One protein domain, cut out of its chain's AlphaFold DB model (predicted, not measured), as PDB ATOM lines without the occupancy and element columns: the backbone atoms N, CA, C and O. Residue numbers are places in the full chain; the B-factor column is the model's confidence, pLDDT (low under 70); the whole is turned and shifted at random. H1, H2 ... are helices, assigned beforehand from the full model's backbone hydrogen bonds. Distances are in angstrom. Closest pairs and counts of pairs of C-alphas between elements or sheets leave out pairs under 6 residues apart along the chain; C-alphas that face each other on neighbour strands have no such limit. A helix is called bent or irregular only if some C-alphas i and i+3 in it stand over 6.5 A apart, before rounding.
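What this domain is: This is residues 9 to 65 of the 66 residues of the protein "DUF3144 domain-containing protein" of Wenzhouxiangella sp. W260 (UniProt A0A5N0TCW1). Two helices make a lopsided V: the longer H2 gives most of the length, and H1 meets it near the closed end. Residues 9 to 19 of H1 and residues 44 to 65, mostly H2, stick out as free arms. The printed part has 57 residues, H1 before H2, no named strand, and is all helix. It is only just loose, close to extended, with a radius of gyration of the C-alphas of 15.1 A, and spans 50 by 26 by 14 A.

How they stand to each other: Begin at H2, residues 36 to 63, where every O i to N i+4 pair is within hydrogen-bond range. H1, residues 9 to 31, has 17 of 19. They only just touch, with 3 pairs of C-alphas within 8 A, through residues 23 to 28 and 38 to 42 alone; the closest C-alphas, of Ala 23 and Val 42, are 6.9 A apart. They run opposite ways at a steep tilt of 46 degrees.

Where its parts are: Find C-alpha 36 at (26.952, 108.787, 167.561); H2 runs 40.8 A to C-alpha 63. H1 begins at C-alpha 9, (32.632, 95.610, 144.958), and spans 31.0 A; it has a kink of 43 degrees near residue 25 and is irregular, C-alphas 27 and 30 being 9.2 A apart.

The domain as a whole: The farthest C-alphas, of Asn 30 and Asn 65, are 50.5 A apart. The printed part has no cut, and its link is tight. Residues 64 to 65 have pLDDT under 70.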
ATOM      1  N   GLN A   9      33.005  94.371 144.291       87.19
ATOM      2  CA  GLN A   9      32.632  95.610 144.958       87.19
ATOM      3  C   GLN A   9      31.143  95.609 145.307       87.19
ATOM      4  O   GLN A   9      30.792  95.965 146.432       87.19
ATOM      5  N   LEU A  10      30.280  95.131 144.405       88.75
ATOM      6  CA  LEU A  10      28.848  94.977 144.667       88.75
ATOM      7  C   LEU A  10      28.594  94.000 145.819       88.75
ATOM      8  O   LEU A  10      27.837  94.308 146.739       88.75
ATOM      9  N   VAL A  11      29.263  92.845 145.809       89.19
ATOM     10  CA  VAL A  11      29.144  91.858 146.896       89.19
ATOM     11  C   VAL A  11      29.603  92.460 148.226       89.19
ATOM     12  O   VAL A  11      28.933  92.305 149.247       89.19
ATOM     13  N   SER A  12      30.714  93.198 148.215       88.25
ATOM     14  CA  SER A  12      31.238  93.868 149.410       88.25
ATOM     15  C   SER A  12      30.268  94.926 149.944       88.25
ATOM     16  O   SER A  12      30.023  94.986 151.147       88.25
ATOM     17  N   ALA A  13      29.672  95.725 149.056       90.12
ATOM     18  CA  ALA A  13      28.682  96.736 149.411       90.12
ATOM     19  C   ALA A  13      27.402  96.112 149.991       90.12
ATOM     20  O   ALA A  13      26.872  96.608 150.990       90.12
ATOM     21  N   ALA A  14      26.937  94.996 149.421       93.38
ATOM     22  CA  ALA A  14      25.777  94.261 149.917       93.38
ATOM     23  C   ALA A  14      26.023  93.700 151.326       93.38
ATOM     24  O   ALA A  14      25.197  93.890 152.219       93.38
ATOM     25  N   LEU A  15      27.186  93.079 151.554       93.19
ATOM     26  CA  LEU A  15      27.577  92.567 152.870       93.19
ATOM     27  C   LEU A  15      27.701  93.691 153.904       93.19
ATOM     28  O   LEU A  15      27.190  93.558 155.014       93.19
ATOM     29  N   MET A  16      28.324  94.814 153.537       91.81
ATOM     30  CA  MET A  16      28.440  95.978 154.418       91.81
ATOM     31  C   MET A  16      27.063  96.532 154.801       91.81
ATOM     32  O   MET A  16      26.809  96.776 155.980       91.81
ATOM     33  N   SER A  17      26.161  96.664 153.826       92.88
ATOM     34  CA  SER A  17      24.798  97.160 154.042       92.88
ATOM     35  C   SER A  17      23.999  96.237 154.963       92.88
ATOM     36  O   SER A  17      23.450  96.690 155.965       92.88
ATOM     37  N   ALA A  18      23.989  94.931 154.677       94.62
ATOM     38  CA  ALA A  18      23.295  93.940 155.499       94.62
ATOM     39  C   ALA A  18      23.811  93.945 156.947       94.62
ATOM     40  O   ALA A  18      23.034  93.948 157.903       94.62
ATOM     41  N   SER A  19      25.131  94.014 157.105       91.75
ATOM     42  CA  SER A  19      25.778  94.015 158.411       91.75
ATOM     43  C   SER A  19      25.520  95.317 159.186       91.75
ATOM     44  O   SER A  19      25.324  95.286 160.399       91.75
ATOM     45  N   GLY A  20      25.445  96.466 158.505       90.81
ATOM     46  CA  GLY A  20      25.061  97.749 159.103       90.81
ATOM     47  C   GLY A  20      23.604  97.785 159.572       90.81
ATOM     48  O   GLY A  20      23.326  98.246 160.681       90.81
ATOM     49  N   ILE A  21      22.678  97.235 158.778       91.50
ATOM     50  CA  ILE A  21      21.257  97.115 159.146       91.50
ATOM     51  C   ILE A  21      21.106  96.231 160.389       91.50
ATOM     52  O   ILE A  21      20.448  96.623 161.351       91.50
ATOM     53  N   TYR A  22      21.767  95.069 160.412       89.69
ATOM     54  CA  TYR A  22      21.714  94.170 161.564       89.69
ATOM     55  C   TYR A  22      22.366  94.775 162.817       89.69
ATOM     56  O   TYR A  22      21.818  94.676 163.918       89.69
ATOM     57  N   ALA A  23      23.514  95.443 162.673       88.69
ATOM     58  CA  ALA A  23      24.161  96.147 163.779       88.69
ATOM     59  C   ALA A  23      23.262  97.261 164.340       88.69
ATOM     60  O   ALA A  23      23.160  97.422 165.553       88.69
ATOM     61  N   THR A  24      22.552  97.981 163.470       88.62
ATOM     62  CA  THR A  24      21.573  98.994 163.882       88.62
ATOM     63  C   THR A  24      20.429  98.357 164.659       88.62
ATOM     64  O   THR A  24      20.162  98.778 165.777       88.62
ATOM     65  N   PHE A  25      19.812  97.296 164.136       85.88
ATOM     66  CA  PHE A  25      18.748  96.566 164.834       85.88
ATOM     67  C   PHE A  25      19.190  96.062 166.220       85.88
ATOM     68  O   PHE A  25      18.498  96.272 167.214       85.88
ATOM     69  N   SER A  26      20.362  95.428 166.297       83.38
ATOM     70  CA  SER A  26      20.861  94.806 167.530       83.38
ATOM     71  C   SER A  26      21.326  95.806 168.592       83.38
ATOM     72  O   SER A  26      21.154  95.543 169.779       83.38
ATOM     73  N   VAL A  27      21.903  96.946 168.194       83.50
ATOM     74  CA  VAL A  27      22.476  97.928 169.132       83.50
ATOM     75  C   VAL A  27      21.511  99.077 169.438       83.50
ATOM     76  O   VAL A  27      21.517  99.579 170.560       83.50
ATOM     77  N   ALA A  28      20.666  99.490 168.488       82.62
ATOM     78  CA  ALA A  28      19.701 100.569 168.713       82.62
ATOM     79  C   ALA A  28      18.515 100.129 169.585       82.62
ATOM     80  O   ALA A  28      17.920 100.961 170.274       82.62
ATOM     81  N   GLY A  29      18.152  98.842 169.562       77.88
ATOM     82  CA  GLY A  29      16.974  98.335 170.266       77.88
ATOM     83  C   GLY A  29      15.722  99.153 169.924       77.88
ATOM     84  O   GLY A  29      15.424  99.396 168.755       77.88
ATOM     85  N   ASN A  30      15.022  99.643 170.949       78.88
ATOM     86  CA  ASN A  30      13.788 100.425 170.788       78.88
ATOM     87  C   ASN A  30      13.998 101.833 170.196       78.88
ATOM     88  O   ASN A  30      13.018 102.486 169.851       78.88
ATOM     89  N   ALA A  31      15.239 102.323 170.090       81.12
ATOM     90  CA  ALA A  31      15.522 103.652 169.545       81.12
ATOM     91  C   ALA A  31      15.420 103.708 168.008       81.12
ATOM     92  O   ALA A  31      15.329 104.793 167.444       81.12
ATOM     93  N   GLY A  32      15.462 102.559 167.321       82.75
ATOM     94  CA  GLY A  32      15.318 102.455 165.861       82.75
ATOM     95  C   GLY A  32      16.509 102.963 165.032       82.75
ATOM     96  O   GLY A  32      16.629 102.597 163.867       82.75
ATOM     97  N   ALA A  33      17.413 103.747 165.622       88.31
ATOM     98  CA  ALA A  33      18.647 104.221 165.003       88.31
ATOM     99  C   ALA A  33      19.798 104.286 166.019       88.31
ATOM    100  O   ALA A  33      19.583 104.419 167.227       88.31
ATOM    101  N   LEU A  34      21.035 104.207 165.523       87.94
ATOM    102  CA  LEU A  34      22.222 104.422 166.348       87.94
ATOM    103  C   LEU A  34      22.421 105.919 166.591       87.94
ATOM    104  O   LEU A  34      22.351 106.716 165.661       87.94
ATOM    105  N   ASN A  35      22.720 106.283 167.836       89.50
ATOM    106  CA  ASN A  35      23.337 107.572 168.136       89.50
ATOM    107  C   ASN A  35      24.844 107.522 167.834       89.50
ATOM    108  O   ASN A  35      25.391 106.440 167.606       89.50
ATOM    109  N   ASP A  36      25.520 108.670 167.882       90.38
ATOM    110  CA  ASP A  36      26.952 108.787 167.561       90.38
ATOM    111  C   ASP A  36      27.808 107.770 168.336       90.38
ATOM    112  O   ASP A  36      28.570 106.999 167.753       90.38
ATOM    113  N   THR A  37      27.576 107.644 169.647       89.38
ATOM    114  CA  THR A  37      28.253 106.651 170.496       89.38
ATOM    115  C   THR A  37      27.974 105.202 170.066       89.38
ATOM    116  O   THR A  37      28.824 104.320 170.213       89.38
ATOM    117  N   GLY A  38      26.770 104.914 169.573       89.12
ATOM    118  CA  GLY A  38      26.385 103.613 169.033       89.12
ATOM    119  C   GLY A  38      27.129 103.292 167.741       89.12
ATOM    120  O   GLY A  38      27.644 102.181 167.599       89.12
ATOM    121  N   VAL A  39      27.255 104.274 166.843       93.12
ATOM    122  CA  VAL A  39      28.058 104.157 165.616       93.12
ATOM    123  C   VAL A  39      29.514 103.849 165.969       93.12
ATOM    124  O   VAL A  39      30.068 102.866 165.468       93.12
ATOM    125  N   ASP A  40      30.106 104.590 166.906       93.25
ATOM    126  CA  ASP A  40      31.491 104.378 167.340       93.25
ATOM    127  C   ASP A  40      31.727 102.972 167.906       93.25
ATOM    128  O   ASP A  40      32.727 102.317 167.589       93.25
ATOM    129  N   LYS A  41      30.791 102.457 168.713       89.75
ATOM    130  CA  LYS A  41      30.863 101.089 169.258       89.75
ATOM    131  C   LYS A  41      30.833 100.029 168.161       89.75
ATOM    132  O   LYS A  41      31.597  99.058 168.223       89.75
ATOM    133  N   VAL A  42      29.969 100.204 167.163       91.25
ATOM    134  CA  VAL A  42      29.867  99.287 166.023       91.25
ATOM    135  C   VAL A  42      31.172  99.310 165.223       91.25
ATOM    136  O   VAL A  42      31.767  98.253 165.003       91.25
ATOM    137  N   VAL A  43      31.691 100.494 164.886       93.69
ATOM    138  CA  VAL A  43      32.971 100.657 164.174       93.69
ATOM    139  C   VAL A  43      34.132 100.018 164.944       93.69
ATOM    140  O   VAL A  43      34.924  99.270 164.365       93.69
ATOM    141  N   ALA A  44      34.222 100.248 166.256       93.31
ATOM    142  CA  ALA A  44      35.251  99.643 167.100       93.31
ATOM    143  C   ALA A  44      35.175  98.106 167.102       93.31
ATOM    144  O   ALA A  44      36.206  97.431 167.119       93.31
ATOM    145  N   THR A  45      33.966  97.546 167.046       91.12
ATOM    146  CA  THR A  45      33.751  96.095 166.979       91.12
ATOM    147  C   THR A  45      34.226  95.519 165.646       91.12
ATOM    148  O   THR A  45      34.974  94.540 165.644       91.12
ATOM    149  N   TYR A  46      33.887  96.154 164.516       93.12
ATOM    150  CA  TYR A  46      34.418  95.747 163.207       93.12
ATOM    151  C   TYR A  46      35.942  95.799 163.166       93.12
ATOM    152  O   TYR A  46      36.564  94.858 162.676       93.12
ATOM    153  N   ARG A  47      36.546  96.863 163.710       95.56
ATOM    154  CA  ARG A  47      38.005  97.006 163.759       95.56
ATOM    155  C   ARG A  47      38.659  95.838 164.495       95.56
ATOM    156  O   ARG A  47      39.526  95.190 163.920       95.56
ATOM    157  N   ARG A  48      38.204  95.522 165.712       95.44
ATOM    158  CA  ARG A  48      38.755  94.411 166.511       95.44
ATOM    159  C   ARG A  48      38.621  93.066 165.802       95.44
ATOM    160  O   ARG A  48      39.564  92.279 165.786       95.44
ATOM    161  N   ASN A  49      37.466  92.805 165.187       94.19
ATOM    162  CA  ASN A  49      37.249  91.575 164.426       94.19
ATOM    163  C   ASN A  49      38.184  91.489 163.214       94.19
ATOM    164  O   ASN A  49      38.781  90.441 162.968       94.19
ATOM    165  N   LEU A  50      38.361  92.592 162.483       95.31
ATOM    166  CA  LEU A  50      39.283  92.639 161.355       95.31
ATOM    167  C   LEU A  50      40.730  92.417 161.808       95.31
ATOM    168  O   LEU A  50      41.427  91.599 161.213       95.31
ATOM    169  N   GLU A  51      41.173  93.085 162.872       97.94
ATOM    170  CA  GLU A  51      42.503  92.890 163.465       97.94
ATOM    171  C   GLU A  51      42.737  91.427 163.853       97.94
ATOM    172  O   GLU A  51      43.784  90.867 163.522       97.94
ATOM    173  N   HIS A  52      41.746  90.778 164.472       96.62
ATOM    174  CA  HIS A  52      41.805  89.357 164.804       96.62
ATOM    175  C   HIS A  52      41.969  88.481 163.552       96.62
ATOM    176  O   HIS A  52      42.883  87.656 163.499       96.62
ATOM    177  N   ILE A  53      41.142  88.686 162.522       96.44
ATOM    178  CA  ILE A  53      41.220  87.938 161.255       96.44
ATOM    179  C   ILE A  53      42.595  88.118 160.604       96.44
ATOM    180  O   ILE A  53      43.215  87.141 160.182       96.44
ATOM    181  N   GLN A  54      43.098  89.352 160.534       97.56
ATOM    182  CA  GLN A  54      44.407  89.635 159.945       97.56
ATOM    183  C   GLN A  54      45.543  89.007 160.755       97.56
ATOM    184  O   GLN A  54      46.500  88.501 160.170       97.56
ATOM    185  N   ALA A  55      45.446  88.994 162.086       96.38
ATOM    186  CA  ALA A  55      46.423  88.328 162.936       96.38
ATOM    187  C   ALA A  55      46.476  86.816 162.664       96.38
ATOM    188  O   ALA A  55      47.570  86.268 162.541       96.38
ATOM    189  N   GLN A  56      45.326  86.148 162.516       96.62
ATOM    190  CA  GLN A  56      45.286  84.718 162.179       96.62
ATOM    191  C   GLN A  56      45.837  84.449 160.776       96.62
ATOM    192  O   GLN A  56      46.733  83.624 160.623       96.62
ATOM    193  N   LYS A  57      45.416  85.220 159.767       94.75
ATOM    194  CA  LYS A  57      45.935  85.074 158.397       94.75
ATOM    195  C   LYS A  57      47.448  85.267 158.310       94.75
ATOM    196  O   LYS A  57      48.123  84.542 157.587       94.75
ATOM    197  N   LYS A  58      48.008  86.218 159.065       94.75
ATOM    198  CA  LYS A  58      49.466  86.406 159.143       94.75
ATOM    199  C   LYS A  58      50.172  85.177 159.722       94.75
ATOM    200  O   LYS A  58      51.226  84.814 159.212       94.75
ATOM    201  N   LYS A  59      49.594  84.532 160.742       94.88
ATOM    202  CA  LYS A  59      50.130  83.281 161.304       94.88
ATOM    203  C   LYS A  59      50.077  82.139 160.295       94.88
ATOM    204  O   LYS A  59      51.060  81.424 160.176       94.88
ATOM    205  N   GLU A  60      48.981  81.996 159.552       92.56
ATOM    206  CA  GLU A  60      48.840  80.973 158.502       92.56
ATOM    207  C   GLU A  60      49.914  81.128 157.416       92.56
ATOM    208  O   GLU A  60      50.577  80.160 157.060       92.56
ATOM    209  N   VAL A  61      50.143  82.355 156.938       92.19
ATOM    210  CA  VAL A  61      51.175  82.640 155.925       92.19
ATOM    211  C   VAL A  61      52.589  82.383 156.460       92.19
ATOM    212  O   VAL A  61      53.439  81.893 155.726       92.19
ATOM    213  N   GLN A  62      52.858  82.696 157.732       77.81
ATOM    214  CA  GLN A  62      54.171  82.461 158.348       77.81
ATOM    215  C   GLN A  62      54.412  80.981 158.677       77.81
ATOM    216  O   GLN A  62      55.532  80.506 158.526       77.81
ATOM    217  N   GLY A  63      53.375  80.252 159.097       72.00
ATOM    218  CA  GLY A  63      53.442  78.822 159.404       72.00
ATOM    219  C   GLY A  63      53.418  77.916 158.171       72.00
ATOM    220  O   GLY A  63      53.893  76.793 158.252       72.00
ATOM    221  N   GLY A  64      52.906  78.392 157.032       58.31
ATOM    222  CA  GLY A  64      52.937  77.681 155.746       58.31
ATOM    223  C   GLY A  64      54.252  77.809 154.964       58.31
ATOM    224  O   GLY A  64      54.361  77.233 153.887       58.31
ATOM    225  N   ASN A  65      55.228  78.561 155.489       52.03
ATOM    226  CA  ASN A  65      56.577  78.726 154.929       52.03
ATOM    227  C   ASN A  65      57.661  77.973 155.742       52.03
ATOM    228  O   ASN A  65      58.845  78.286 155.603       52.03
TER     229      ASN A  65